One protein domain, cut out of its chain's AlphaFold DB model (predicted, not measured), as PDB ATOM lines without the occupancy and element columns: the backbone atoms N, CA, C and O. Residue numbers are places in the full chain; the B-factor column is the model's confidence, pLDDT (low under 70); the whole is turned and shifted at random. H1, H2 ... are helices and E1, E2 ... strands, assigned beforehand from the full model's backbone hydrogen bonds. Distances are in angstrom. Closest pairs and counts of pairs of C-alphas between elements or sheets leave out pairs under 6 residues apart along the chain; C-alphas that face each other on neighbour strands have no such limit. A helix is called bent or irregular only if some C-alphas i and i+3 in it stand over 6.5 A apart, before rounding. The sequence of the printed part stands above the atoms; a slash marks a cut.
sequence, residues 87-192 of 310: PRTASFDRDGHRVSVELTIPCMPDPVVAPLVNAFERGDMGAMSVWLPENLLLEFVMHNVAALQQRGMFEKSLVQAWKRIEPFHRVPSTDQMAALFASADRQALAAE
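AT A GLANCE: This is residues 87 to 192 of the 310 residues of an uncharacterized protein of Phycisphaerae bacterium (UniProt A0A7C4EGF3). A long two-stranded hairpin, E1 and E2, lies along one side of a cluster of seven short helices, with H1, H3 and H4 next to it. H3 and H5 run side by side near the middle, H2 folds back along H1, and H6 and H7 lie at the end away from the hairpin. The printed part has 106 residues, with two antiparallel strands, E1 - E2, then seven named helices; the class is mixed, helices and strands. It is compact, with a radius of gyration of the C-alphas of 13.3 A, spanning 37 by 34 by 21 A.

HOW THE PARTS SIT: E1, residues 87 to 94, and E2, residues 97 to 105, form an antiparallel hairpin; N 90 and O 101 are within hydrogen-bond range at 2.9 A. The closest C-alphas of E1 and H1, residues 110 to 122, are Phe 92 and Glu 121, 5.1 A. H2, residues 125 to 131, touches H1, closest at C-alphas 128 and 116, 5.4 A, in a helical hairpin at a shallow tilt of 2 degrees. H3, residues 134 to 143, is irregular, only just, with C-alphas 135 and 138 6.8 A apart. The closest C-alphas of E2 and H4, residues 145 to 151, are Val 101 and Ala 147, 5.9 A. H5, residues 154 to 163, touches H3, closest at C-alphas 161 and 138, 5.0 A. H7, residues 186 to 191, touches H5, closest at C-alphas 189 and 155, 4.9 A. H6, residues 174 to 182, is near H5. Every O i to N i+4 pair is within hydrogen-bond range in H2, H4, H5, H6 and H7, 8 of 9 in H1 and 4 of 6 in H3.

IN THESE COORDINATES: E1 begins at C-alpha 87 (231.469, 224.130, 279.069) and measures 21.3 A, E2 24.1 A, H1 18.8 A, H3 15.1 A and H5 14.3 A. H7 ends at C-alpha 191 (257.573, 238.450, 285.442).

THE WHOLE: The two C-alphas farthest apart, Gly 96 and Phe 168, are 43.1 A apart. The printed part has no cut and no long link. Residues 167 to 169 have pLDDT under 70.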
ATOM      1  N   PRO A  87     230.377 223.837 279.982       91.50
ATOM      2  CA  PRO A  87     231.469 224.130 279.069       91.50
ATOM      3  C   PRO A  87     230.991 225.097 277.978       91.50
ATOM      4  O   PRO A  87     229.876 224.985 277.457       91.50
ATOM      5  N   ARG A  88     231.837 226.071 277.640       93.19
ATOM      6  CA  ARG A  88     231.634 227.029 276.548       93.19
ATOM      7  C   ARG A  88     232.821 226.971 275.604       93.19
ATOM      8  O   ARG A  88     233.963 227.038 276.043       93.19
ATOM      9  N   THR A  89     232.567 226.867 274.309       95.38
ATOM     10  CA  THR A  89     233.640 226.899 273.313       95.38
ATOM     11  C   THR A  89     234.127 228.332 273.116       95.38
ATOM     12  O   THR A  89     233.319 229.229 272.890       95.38
ATOM     13  N   ALA A  90     235.440 228.527 273.157       95.56
ATOM     14  CA  ALA A  90     236.116 229.759 272.762       95.56
ATOM     15  C   ALA A  90     237.089 229.462 271.618       95.56
ATOM     16  O   ALA A  90     237.598 228.343 271.508       95.56
ATOM     17  N   SER A  91     237.343 230.434 270.745       94.50
ATOM     18  CA  SER A  91     238.303 230.295 269.648       94.50
ATOM     19  C   SER A  91     239.230 231.496 269.520       94.50
ATOM     20  O   SER A  91     238.802 232.636 269.618       94.50
ATOM     21  N   PHE A  92     240.499 231.250 269.226       95.94
ATOM     22  CA  PHE A  92     241.486 232.307 269.009       95.94
ATOM     23  C   PHE A  92     242.506 231.889 267.954       95.94
ATOM     24  O   PHE A  92     242.708 230.699 267.713       95.94
ATOM     25  N   ASP A  93     243.163 232.867 267.337       95.88
ATOM     26  CA  ASP A  93     244.235 232.605 266.381       95.88
ATOM     27  C   ASP A  93     245.574 232.442 267.106       95.88
ATOM     28  O   ASP A  93     245.953 233.257 267.951       95.88
ATOM     29  N   ARG A  94     246.310 231.391 266.753       93.75
ATOM     30  CA  ARG A  94     247.674 231.130 267.209       93.75
ATOM     31  C   ARG A  94     248.509 230.671 266.024       93.75
ATOM     32  O   ARG A  94     248.166 229.696 265.365       93.75
ATOM     33  N   ASP A  95     249.581 231.405 265.736       94.38
ATOM     34  CA  ASP A  95     250.504 231.106 264.631       94.38
ATOM     35  C   ASP A  95     249.797 230.966 263.263       94.38
ATOM     36  O   ASP A  95     250.177 230.157 262.423       94.38
ATOM     37  N   GLY A  96     248.736 231.754 263.043       94.75
ATOM     38  CA  GLY A  96     247.929 231.721 261.816       94.75
ATOM     39  C   GLY A  96     246.884 230.599 261.756       94.75
ATOM     40  O   GLY A  96     246.210 230.454 260.739       94.75
ATOM     41  N   HIS A  97     246.722 229.823 262.830       95.62
ATOM     42  CA  HIS A  97     245.724 228.764 262.936       95.62
ATOM     43  C   HIS A  97     244.658 229.104 263.977       95.62
ATOM     44  O   HIS A  97     244.975 229.515 265.091       95.62
ATOM     45  N   ARG A  98     243.390 228.859 263.634       96.88
ATOM     46  CA  ARG A  98     242.282 228.959 264.585       96.88
ATOM     47  C   ARG A  98     242.321 227.769 265.541       96.88
ATOM     48  O   ARG A  98     242.160 226.625 265.116       96.88
ATOM     49  N   VAL A  99     242.513 228.044 266.823       96.94
ATOM     50  CA  VAL A  99     242.468 227.075 267.921       96.94
ATOM     51  C   VAL A  99     241.124 227.211 268.624       96.94
ATOM     52  O   VAL A  99     240.696 228.327 268.909       96.94
ATOM     53  N   SER A 100     240.464 226.091 268.915       96.44
ATOM     54  CA  SER A 100     239.234 226.057 269.711       96.44
ATOM     55  C   SER A 100     239.477 225.311 271.016       96.44
ATOM     56  O   SER A 100     240.090 224.245 271.020       96.44
ATOM     57  N   VAL A 101     238.988 225.874 272.116       96.69
ATOM     58  CA  VAL A 101     239.120 225.319 273.468       96.69
ATOM     59  C   VAL A 101     237.774 225.328 274.175       96.69
ATOM     60  O   VAL A 101     236.905 226.142 273.862       96.69
ATOM     61  N   GLU A 102     237.610 224.439 275.148       97.31
ATOM     62  CA  GLU A 102     236.474 224.480 276.062       97.31
ATOM     63  C   GLU A 102     236.856 225.234 277.333       97.31
ATOM     64  O   GLU A 102     237.853 224.922 277.984       97.31
ATOM     65  N   LEU A 103     236.046 226.233 277.672       96.19
ATOM     66  CA  LEU A 103     236.105 226.956 278.928       96.19
ATOM     67  C   LEU A 103     235.052 226.402 279.880       96.19
ATOM     68  O   LEU A 103     233.860 226.416 279.576       96.19
ATOM     69  N   THR A 104     235.476 225.971 281.059       95.88
ATOM     70  CA  THR A 104     234.575 225.684 282.174       95.88
ATOM     71  C   THR A 104     234.279 226.994 282.889       95.88
ATOM     72  O   THR A 104     235.124 227.527 283.612       95.88
ATOM     73  N   ILE A 105     233.092 227.542 282.653       91.56
ATOM     74  CA  ILE A 105     232.673 228.821 283.220       91.56
ATOM     75  C   ILE A 105     231.794 228.536 284.448       91.56
ATOM     76  O   ILE A 105     230.825 227.780 284.318       91.56
ATOM     77  N   PRO A 106     232.112 229.095 285.637       85.94
ATOM     78  CA  PRO A 106     231.246 228.991 286.810       85.94
ATOM     79  C   PRO A 106     229.822 229.444 286.481       85.94
ATOM     80  O   PRO A 106     229.628 230.231 285.558       85.94
ATOM     81  N   CYS A 107     228.826 228.973 287.232       86.31
ATOM     82  CA  CYS A 107     227.429 229.348 287.012       86.31
ATOM     83  C   CYS A 107     227.250 230.877 287.033       86.31
ATOM     84  O   CYS A 107     227.181 231.488 288.099       86.31
ATOM     85  N   MET A 108     227.165 231.486 285.850       86.44
ATOM     86  CA  MET A 108     227.030 232.925 285.658       86.44
ATOM     87  C   MET A 108     225.884 233.219 284.686       86.44
ATOM     88  O   MET A 108     225.626 232.408 283.794       86.44
ATOM     89  N   PRO A 109     225.207 234.374 284.825       86.56
ATOM     90  CA  PRO A 109     224.177 234.788 283.880       86.56
ATOM     91  C   PRO A 109     224.735 234.909 282.456       86.56
ATOM     92  O   PRO A 109     225.831 235.437 282.265       86.56
ATOM     93  N   ASP A 110     223.958 234.505 281.450       84.81
ATOM     94  CA  ASP A 110     224.360 234.578 280.036       84.81
ATOM     95  C   ASP A 110     224.898 235.958 279.586       84.81
ATOM     96  O   ASP A 110     225.884 235.977 278.841       84.81
ATOM     97  N   PRO A 111     224.367 237.111 280.064       89.75
ATOM     98  CA  PRO A 111     224.926 238.426 279.738       89.75
ATOM     99  C   PRO A 111     226.388 238.630 280.155       89.75
ATOM    100  O   PRO A 111     227.049 239.500 279.603       89.75
ATOM    101  N   VAL A 112     226.898 237.848 281.110       91.50
ATOM    102  CA  VAL A 112     228.296 237.887 281.579       91.50
ATOM    103  C   VAL A 112     229.162 236.895 280.802       91.50
ATOM    104  O   VAL A 112     230.327 237.168 280.509       91.50
ATOM    105  N   VAL A 113     228.587 235.748 280.426       92.38
ATOM    106  CA  VAL A 113     229.305 234.652 279.763       92.38
ATOM    107  C   VAL A 113     229.862 235.088 278.408       92.38
ATOM    108  O   VAL A 113     231.040 234.865 278.138       92.38
ATOM    109  N   ALA A 114     229.050 235.721 277.556       93.62
ATOM    110  CA  ALA A 114     229.501 236.113 276.218       93.62
ATOM    111  C   ALA A 114     230.636 237.166 276.244       93.62
ATOM    112  O   ALA A 114     231.645 236.955 275.564       93.62
ATOM    113  N   PRO A 115     230.559 238.251 277.046       95.69
ATOM    114  CA  PRO A 115     231.684 239.169 277.228       95.69
ATOM    115  C   PRO A 115     232.947 238.505 277.779       95.69
ATOM    116  O   PRO A 115     234.042 238.822 277.311       95.69
ATOM    117  N   LEU A 116     232.810 237.569 278.726       95.56
ATOM    118  CA  LEU A 116     233.938 236.825 279.286       95.56
ATOM    119  C   LEU A 116     234.632 235.953 278.231       95.56
ATOM    120  O   LEU A 116     235.858 235.995 278.120       95.56
ATOM    121  N   VAL A 117     233.864 235.197 277.438       96.38
ATOM    122  CA  VAL A 117     234.403 234.384 276.333       96.38
ATOM    123  C   VAL A 117     235.136 235.280 275.339       96.38
ATOM    124  O   VAL A 117     236.292 235.021 275.026       96.38
ATOM    125  N   ASN A 118     234.525 236.389 274.920       96.62
ATOM    126  CA  ASN A 118     235.156 237.328 273.992       96.62
ATOM    127  C   ASN A 118     236.453 237.929 274.578       96.62
ATOM    128  O   ASN A 118     237.464 238.036 273.889       96.62
ATOM    129  N   ALA A 119     236.473 238.277 275.869       96.81
ATOM    130  CA  ALA A 119     237.690 238.744 276.533       96.81
ATOM    131  C   ALA A 119     238.806 237.680 276.526       96.81
ATOM    132  O   ALA A 119     239.958 238.010 276.235       96.81
ATOM    133  N   PHE A 120     238.470 236.405 276.753       97.56
ATOM    134  CA  PHE A 120     239.417 235.293 276.626       97.56
ATOM    135  C   PHE A 120     239.954 235.149 275.193       97.56
ATOM    136  O   PHE A 120     241.166 235.060 274.991       97.56
ATOM    137  N   GLU A 121     239.083 235.178 274.180       96.88
ATOM    138  CA  GLU A 121     239.484 235.063 272.769       96.88
ATOM    139  C   GLU A 121     240.482 236.168 272.384       96.88
ATOM    140  O   GLU A 121     241.530 235.901 271.780       96.88
ATOM    141  N   ARG A 122     240.236 237.401 272.848       96.62
ATOM    142  CA  ARG A 122     241.136 238.552 272.651       96.62
ATOM    143  C   ARG A 122     242.426 238.500 273.469       96.62
ATOM    144  O   ARG A 122     243.356 239.240 273.161       96.62
ATOM    145  N   GLY A 123     242.529 237.620 274.459       96.31
ATOM    146  CA  GLY A 123     243.699 237.556 275.333       96.31
ATOM    147  C   GLY A 123     243.721 238.650 276.406       96.31
ATOM    148  O   GLY A 123     244.785 239.033 276.888       96.31
ATOM    149  N   ASP A 124     242.556 239.201 276.744       96.25
ATOM    150  CA  ASP A 124     242.405 240.406 277.554       96.25
ATOM    151  C   ASP A 124     242.012 240.053 278.991       96.25
ATOM    152  O   ASP A 124     240.840 240.049 279.375       96.25
ATOM    153  N   MET A 125     243.024 239.751 279.805       94.19
ATOM    154  CA  MET A 125     242.808 239.384 281.206       94.19
ATOM    155  C   MET A 125     242.204 240.534 282.034       94.19
ATOM    156  O   MET A 125     241.438 240.287 282.967       94.19
ATOM    157  N   GLY A 126     242.486 241.788 281.663       92.88
ATOM    158  CA  GLY A 126     241.891 242.962 282.300       92.88
ATOM    159  C   GLY A 126     240.374 242.937 282.151       92.88
ATOM    160  O   GLY A 126     239.663 242.914 283.156       92.88
ATOM    161  N   ALA A 127     239.881 242.807 280.917       94.25
ATOM    162  CA  ALA A 127     238.450 242.678 280.660       94.25
ATOM    163  C   ALA A 127     237.841 241.427 281.309       94.25
ATOM    164  O   ALA A 127     236.763 241.518 281.890       94.25
ATOM    165  N   MET A 128     238.518 240.272 281.281       94.38
ATOM    166  CA  MET A 128     238.017 239.064 281.960       94.38
ATOM    167  C   MET A 128     237.793 239.305 283.457       94.38
ATOM    168  O   MET A 128     236.787 238.878 284.017       94.38
ATOM    169  N   SER A 129     238.715 240.024 284.095       91.69
ATOM    170  CA  SER A 129     238.664 240.322 285.526       91.69
ATOM    171  C   SER A 129     237.555 241.310 285.918       91.69
ATOM    172  O   SER A 129     237.169 241.348 287.082       91.69
ATOM    173  N   VAL A 130     237.024 242.084 284.965       92.62
ATOM    174  CA  VAL A 130     235.840 242.937 285.174       92.62
ATOM    175  C   VAL A 130     234.574 242.084 285.265       92.62
ATOM    176  O   VAL A 130     233.697 242.361 286.076       92.62
ATOM    177  N   TRP A 131     234.490 241.030 284.450       92.25
ATOM    178  CA  TRP A 131     233.313 240.161 284.370       92.25
ATOM    179  C   TRP A 131     233.307 239.041 285.410       92.25
ATOM    180  O   TRP A 131     232.238 238.556 285.774       92.25
ATOM    181  N   LEU A 132     234.482 238.623 285.883       91.50
ATOM    182  CA  LEU A 132     234.622 237.605 286.917       91.50
ATOM    183  C   LEU A 132     234.623 238.249 288.310       91.50
ATOM    184  O   LEU A 132     235.549 239.000 288.627       91.50
ATOM    185  N   PRO A 133     233.649 237.910 289.176       88.81
ATOM    186  CA  PRO A 133     233.739 238.212 290.597       88.81
ATOM    187  C   PRO A 133     235.064 237.709 291.182       88.81
ATOM    188  O   PRO A 133     235.561 236.649 290.794       88.81
ATOM    189  N   GLU A 134     235.620 238.441 292.145       86.62
ATOM    190  CA  GLU A 134     236.946 238.159 292.725       86.62
ATOM    191  C   GLU A 134     237.052 236.735 293.268       86.62
ATOM    192  O   GLU A 134     238.049 236.038 293.076       86.62
ATOM    193  N   ASN A 135     235.959 236.263 293.858       82.94
ATOM    194  CA  ASN A 135     235.835 234.931 294.416       82.94
ATOM    195  C   ASN A 135     235.770 233.804 293.377       82.94
ATOM    196  O   ASN A 135     236.049 232.660 293.723       82.94
ATOM    197  N   LEU A 136     235.390 234.109 292.133       90.75
ATOM    198  CA  LEU A 136     235.312 233.142 291.032       90.75
ATOM    199  C   LEU A 136     236.557 233.172 290.147       90.75
ATOM    200  O   LEU A 136     236.753 232.271 289.337       90.75
ATOM    201  N   LEU A 137     237.409 234.189 290.290       92.88
ATOM    202  CA  LEU A 137     238.567 234.375 289.425       92.88
ATOM    203  C   LEU A 137     239.586 233.237 289.581       92.88
ATOM    204  O   LEU A 137     240.023 232.666 288.583       92.88
ATOM    205  N   LEU A 138     239.922 232.851 290.818       93.69
ATOM    206  CA  LEU A 138     240.827 231.721 291.058       93.69
ATOM    207  C   LEU A 138     240.207 230.386 290.618       93.69
ATOM    208  O   LEU A 138     240.891 229.570 290.005       93.69
ATOM    209  N   GLU A 139     238.919 230.176 290.891       92.31
ATOM    210  CA  GLU A 139     238.191 228.977 290.460       92.31
ATOM    211  C   GLU A 139     238.198 228.848 288.930       92.31
ATOM    212  O   GLU A 139     238.534 227.791 288.391       92.31
ATOM    213  N   PHE A 140     237.937 229.947 288.220       94.88
ATOM    214  CA  PHE A 140     238.041 230.009 286.768       94.88
ATOM    215  C   PHE A 140     239.451 229.630 286.290       94.88
ATOM    216  O   PHE A 140     239.581 228.804 285.389       94.88
ATOM    217  N   VAL A 141     240.513 230.170 286.901       96.19
ATOM    218  CA  VAL A 141     241.898 229.820 286.534       96.19
ATOM    219  C   VAL A 141     242.168 228.328 286.731       96.19
ATOM    220  O   VAL A 141     242.726 227.680 285.845       96.19
ATOM    221  N   MET A 142     241.735 227.761 287.858       95.00
ATOM    222  CA  MET A 142     241.936 226.347 288.169       95.00
ATOM    223  C   MET A 142     241.233 225.404 287.196       95.00
ATOM    224  O   MET A 142     241.799 224.377 286.826       95.00
ATOM    225  N   HIS A 143     240.015 225.735 286.771       95.12
ATOM    226  CA  HIS A 143     239.267 224.894 285.837       95.12
ATOM    227  C   HIS A 143     239.708 225.052 284.380       95.12
ATOM    228  O   HIS A 143     239.366 224.213 283.549       95.12
ATOM    229  N   ASN A 144     240.486 226.090 284.065       97.50
ATOM    230  CA  ASN A 144     240.851 226.441 282.693       97.50
ATOM    231  C   ASN A 144     242.365 226.493 282.452       97.50
ATOM    232  O   ASN A 144     242.800 227.132 281.497       97.50
ATOM    233  N   VAL A 145     243.176 225.800 283.267       97.81
ATOM    234  CA  VAL A 145     244.651 225.783 283.149       97.81
ATOM    235  C   VAL A 145     245.102 225.516 281.711       97.81
ATOM    236  O   VAL A 145     245.841 226.316 281.144       97.81
ATOM    237  N   ALA A 146     244.612 224.441 281.085       97.31
ATOM    238  CA  ALA A 146     245.023 224.065 279.732       97.31
ATOM    239  C   ALA A 146     244.625 225.116 278.678       97.31
ATOM    240  O   ALA A 146     245.438 225.466 277.825       97.31
ATOM    241  N   ALA A 147     243.402 225.651 278.750       97.62
ATOM    242  CA  ALA A 147     242.930 226.684 277.826       97.62
ATOM    243  C   ALA A 147     243.743 227.983 277.971       97.62
ATOM    244  O   ALA A 147     244.174 228.566 276.975       97.62
ATOM    245  N   LEU A 148     244.025 228.396 279.210       98.00
ATOM    246  CA  LEU A 148     244.844 229.569 279.512       98.00
ATOM    247  C   LEU A 148     246.302 229.388 279.067       98.00
ATOM    248  O   LEU A 148     246.884 230.317 278.509       98.00
ATOM    249  N   GLN A 149     246.886 228.200 279.247       97.62
ATOM    250  CA  GLN A 149     248.233 227.880 278.763       97.62
ATOM    251  C   GLN A 149     248.297 227.900 277.233       97.62
ATOM    252  O   GLN A 149     249.211 228.486 276.653       97.62
ATOM    253  N   GLN A 150     247.304 227.318 276.553       96.62
ATOM    254  CA  GLN A 150     247.229 227.361 275.090       96.62
ATOM    255  C   GLN A 150     247.097 228.791 274.557       96.62
ATOM    256  O   GLN A 150     247.603 229.079 273.469       96.62
ATOM    257  N   ARG A 151     246.467 229.687 275.325       96.31
ATOM    258  CA  ARG A 151     246.322 231.105 274.985       96.31
ATOM    259  C   ARG A 151     247.523 231.973 275.387       96.31
ATOM    260  O   ARG A 151     247.601 233.115 274.934       96.31
ATOM    261  N   GLY A 152     248.442 231.449 276.204       96.56
ATOM    262  CA  GLY A 152     249.576 232.197 276.757       96.56
ATOM    263  C   GLY A 152     249.175 233.206 277.838       96.56
ATOM    264  O   GLY A 152     249.785 234.263 277.939       96.56
ATOM    265  N   MET A 153     248.114 232.921 278.597       97.75
ATOM    266  CA  MET A 153     247.572 233.816 279.633       97.75
ATOM    267  C   MET A 153     247.689 233.264 281.052       97.75
ATOM    268  O   MET A 153     247.367 233.974 281.999       97.75
ATOM    269  N   PHE A 154     248.097 232.006 281.216       98.38
ATOM    270  CA  PHE A 154     247.953 231.287 282.479       98.38
ATOM    271  C   PHE A 154     248.618 231.989 283.668       98.38
ATOM    272  O   PHE A 154     247.967 232.208 284.687       98.38
ATOM    273  N   GLU A 155     249.874 232.395 283.526       98.50
ATOM    274  CA  GLU A 155     250.656 233.031 284.584       98.50
ATOM    275  C   GLU A 155     250.058 234.378 284.999       98.50
ATOM    276  O   GLU A 155     249.837 234.618 286.188       98.50
ATOM    277  N   LYS A 156     249.702 235.215 284.016       97.88
ATOM    278  CA  LYS A 156     249.045 236.506 284.243       97.88
ATOM    279  C   LYS A 156     247.709 236.336 284.956       97.88
ATOM    280  O   LYS A 156     247.430 237.015 285.944       97.88
ATOM    281  N   SER A 157     246.887 235.401 284.479       97.50
ATOM    282  CA  SER A 157     245.599 235.086 285.091       97.50
ATOM    283  C   SER A 157     245.767 234.584 286.523       97.50
ATOM    284  O   SER A 157     245.009 234.999 287.395       97.50
ATOM    285  N   LEU A 158     246.764 233.733 286.785       97.62
ATOM    286  CA  LEU A 158     247.046 233.197 288.115       97.62
ATOM    287  C   LEU A 158     247.494 234.289 289.095       97.62
ATOM    288  O   LEU A 158     246.966 234.348 290.206       97.62
ATOM    289  N   VAL A 159     248.418 235.172 288.700       97.06
ATOM    290  CA  VAL A 159     248.871 236.283 289.556       97.06
ATOM    291  C   VAL A 159     247.726 237.253 289.837       97.06
ATOM    292  O   VAL A 159     247.510 237.626 290.991       97.06
ATOM    293  N   GLN A 160     246.947 237.620 288.818       95.69
ATOM    294  CA  GLN A 160     245.813 238.523 289.003       95.69
ATOM    295  C   GLN A 160     244.712 237.902 289.866       95.69
ATOM    296  O   GLN A 160     244.155 238.584 290.727       95.69
ATOM    297  N   ALA A 161     244.422 236.610 289.676       94.81
ATOM    298  CA  ALA A 161     243.519 235.872 290.547       94.81
ATOM    299  C   ALA A 161     244.010 235.921 291.991       94.81
ATOM    300  O   ALA A 161     243.252 236.312 292.869       94.81
ATOM    301  N   TRP A 162     245.286 235.602 292.224       94.69
ATOM    302  CA  TRP A 162     245.882 235.565 293.557       94.69
ATOM    303  C   TRP A 162     245.815 236.906 294.287       94.69
ATOM    304  O   TRP A 162     245.388 236.954 295.441       94.69
ATOM    305  N   LYS A 163     246.180 238.000 293.605       93.38
ATOM    306  CA  LYS A 163     246.150 239.368 294.154       93.38
ATOM    307  C   LYS A 163     244.751 239.783 294.638       93.38
ATOM    308  O   LYS A 163     244.644 240.588 295.560       93.38
ATOM    309  N   ARG A 164     243.696 239.211 294.047       91.44
ATOM    310  CA  ARG A 164     242.286 239.520 294.338       91.44
ATOM    311  C   ARG A 164     241.592 238.498 295.241       91.44
ATOM    312  O   ARG A 164     240.401 238.628 295.496       91.44
ATOM    313  N   ILE A 165     242.289 237.472 295.736       87.81
ATOM    314  CA  ILE A 165     241.671 236.519 296.670       87.81
ATOM    315  C   ILE A 165     241.352 237.244 297.978       87.81
ATOM    316  O   ILE A 165     242.261 237.667 298.698       87.81
ATOM    317  N   GLU A 166     240.067 237.325 298.329       81.50
ATOM    318  CA  GLU A 166     239.686 237.746 299.676       81.50
ATOM    319  C   GLU A 166     239.843 236.592 300.696       81.50
ATOM    320  O   GLU A 166     239.623 235.423 300.352       81.50
ATOM    321  N   PRO A 167     240.133 236.895 301.979       68.31
ATOM    322  CA  PRO A 167     240.467 235.902 303.010       68.31
ATOM    323  C   PRO A 167     239.382 234.869 303.360       68.31
ATOM    324  O   PRO A 167     239.690 233.893 304.044       68.31
ATOM    325  N   PHE A 168     238.126 235.078 302.949       66.00
ATOM    326  CA  PHE A 168     236.970 234.270 303.376       66.00
ATOM    327  C   PHE A 168     236.384 233.375 302.284       66.00
ATOM    328  O   PHE A 168     235.362 232.722 302.496       66.00
ATOM    329  N   HIS A 169     237.020 233.315 301.117       68.69
ATOM    330  CA  HIS A 169     236.566 232.431 300.055       68.69
ATOM    331  C   HIS A 169     237.010 230.995 300.287       68.69
ATOM    332  O   HIS A 169     237.903 230.711 301.087       68.69
ATOM    333  N   ARG A 170     236.362 230.062 299.583       72.81
ATOM    334  CA  ARG A 170     236.719 228.644 299.585       72.81
ATOM    335  C   ARG A 170     238.089 228.486 298.921       72.81
ATOM    336  O   ARG A 170     238.183 228.189 297.736       72.81
ATOM    337  N   VAL A 171     239.147 228.740 299.687       72.25
ATOM    338  CA  VAL A 171     240.522 228.610 299.214       72.25
ATOM    339  C   VAL A 171     240.765 227.129 298.910       72.25
ATOM    340  O   VAL A 171     240.429 226.277 299.741       72.25
ATOM    341  N   PRO A 172     241.330 226.798 297.739       83.81
ATOM    342  CA  PRO A 172     241.727 225.435 297.428       83.81
ATOM    343  C   PRO A 172     242.674 224.871 298.485       83.81
ATOM    344  O   PRO A 172     243.348 225.609 299.210       83.81
ATOM    345  N   SER A 173     242.765 223.544 298.556       86.19
ATOM    346  CA  SER A 173     243.734 222.918 299.451       86.19
ATOM    347  C   SER A 173     245.158 223.365 299.101       86.19
ATOM    348  O   SER A 173     245.463 223.727 297.961       86.19
ATOM    349  N   THR A 174     246.065 223.319 300.078       83.38
ATOM    350  CA  THR A 174     247.480 223.644 299.835       83.38
ATOM    351  C   THR A 174     248.074 222.788 298.714       83.38
ATOM    352  O   THR A 174     248.854 223.306 297.924       83.38
ATOM    353  N   ASP A 175     247.647 221.529 298.581       86.56
ATOM    354  CA  ASP A 175     248.094 220.634 297.508       86.56
ATOM    355  C   ASP A 175     247.557 221.061 296.136       86.56
ATOM    356  O   ASP A 175     248.308 221.074 295.162       86.56
ATOM    357  N   GLN A 176     246.286 221.472 296.051       90.75
ATOM    358  CA  GLN A 176     245.708 222.015 294.816       90.75
ATOM    359  C   GLN A 176     246.429 223.293 294.389       90.75
ATOM    360  O   GLN A 176     246.778 223.444 293.220       90.75
ATOM    361  N   MET A 177     246.709 224.186 295.341       92.06
ATOM    362  CA  MET A 177     247.479 225.393 295.065       92.06
ATOM    363  C   MET A 177     248.910 225.062 294.640       92.06
ATOM    364  O   MET A 177     249.400 225.614 293.660       92.06
ATOM    365  N   ALA A 178     249.586 224.143 295.329       89.25
ATOM    366  CA  ALA A 178     250.937 223.729 294.965       89.25
ATOM    367  C   ALA A 178     250.987 223.141 293.548       89.25
ATOM    368  O   ALA A 178     251.894 223.479 292.790       89.25
ATOM    369  N   ALA A 179     249.999 222.325 293.169       92.00
ATOM    370  CA  ALA A 179     249.872 221.788 291.818       92.00
ATOM    371  C   ALA A 179     249.633 222.893 290.774       92.00
ATOM    372  O   ALA A 179     250.298 222.903 289.742       92.00
ATOM    373  N   LEU A 180     248.754 223.858 291.070       95.50
ATOM    374  CA  LEU A 180     248.468 224.995 290.188       95.50
ATOM    375  C   LEU A 180     249.710 225.864 289.939       95.50
ATOM    376  O   LEU A 180     249.986 226.269 288.815       95.50
ATOM    377  N   PHE A 181     250.504 226.123 290.979       95.75
ATOM    378  CA  PHE A 181     251.768 226.850 290.844       95.75
ATOM    379  C   PHE A 181     252.876 226.015 290.190       95.75
ATOM    380  O   PHE A 181     253.805 226.576 289.614       95.75
ATOM    381  N   ALA A 182     252.808 224.686 290.285       94.81
ATOM    382  CA  ALA A 182     253.744 223.786 289.620       94.81
ATOM    383  C   ALA A 182     253.481 223.663 288.110       94.81
ATOM    384  O   ALA A 182     254.415 223.349 287.377       94.81
ATOM    385  N   SER A 183     252.254 223.923 287.643       96.69
ATOM    386  CA  SER A 183     251.926 223.940 286.211       96.69
ATOM    387  C   SER A 183     252.301 225.244 285.500       96.69
ATOM    388  O   SER A 183     252.192 225.312 284.279       96.69
ATOM    389  N   ALA A 184     252.702 226.280 286.237       98.00
ATOM    390  CA  ALA A 184     253.091 227.569 285.671       98.00
ATOM    391  C   ALA A 184     254.534 227.546 285.160       98.00
ATOM    392  O   ALA A 184     255.421 226.975 285.807       98.00
ATOM    393  N   ASP A 185     254.793 228.240 284.050       98.06
ATOM    394  CA  ASP A 185     256.154 228.624 283.703       98.06
ATOM    395  C   ASP A 185     256.677 229.578 284.775       98.06
ATOM    396  O   ASP A 185     256.132 230.651 285.040       98.06
ATOM    397  N   ARG A 186     257.758 229.166 285.429       97.00
ATOM    398  CA  ARG A 186     258.290 229.890 286.577       97.00
ATOM    399  C   ARG A 186     258.769 231.299 286.220       97.00
ATOM    400  O   ARG A 186     258.630 232.199 287.046       97.00
ATOM    401  N   GLN A 187     259.407 231.469 285.064       97.38
ATOM    402  CA  GLN A 187     259.982 232.753 284.671       97.38
ATOM    403  C   GLN A 187     258.881 233.726 284.263       97.38
ATOM    404  O   GLN A 187     258.897 234.869 284.716       97.38
ATOM    405  N   ALA A 188     257.906 233.258 283.484       98.06
ATOM    406  CA  ALA A 188     256.734 234.047 283.129       98.06
ATOM    407  C   ALA A 188     255.934 234.432 284.382       98.06
ATOM    408  O   ALA A 188     255.601 235.598 284.554       98.06
ATOM    409  N   LEU A 189     255.731 233.505 285.323       97.88
ATOM    410  CA  LEU A 189     255.019 233.793 286.568       97.88
ATOM    411  C   LEU A 189     255.713 234.863 287.419       97.88
ATOM    412  O   LEU A 189     255.051 235.752 287.947       97.88
ATOM    413  N   ALA A 190     257.041 234.801 287.533       97.75
ATOM    414  CA  ALA A 190     257.803 235.815 288.253       97.75
ATOM    415  C   ALA A 190     257.734 237.189 287.565       97.75
ATOM    416  O   ALA A 190     257.735 238.204 288.257       97.75
ATOM    417  N   ALA A 191     257.664 237.221 286.231       97.88
ATOM    418  CA  ALA A 191     257.573 238.450 285.442       97.88
ATOM    419  C   ALA A 191     256.205 239.150 285.542       97.88
ATOM    420  O   ALA A 191     256.131 240.353 285.309       97.88
ATOM    421  N   GLU A 192     255.145 238.420 285.896       97.94
ATOM    422  CA  GLU A 192     253.806 238.981 286.145       97.94
ATOM    423  C   GLU A 192     253.668 239.591 287.556       97.94
ATOM    424  O   GLU A 192     252.691 240.284 287.851       97.94
TER     425      GLU A 192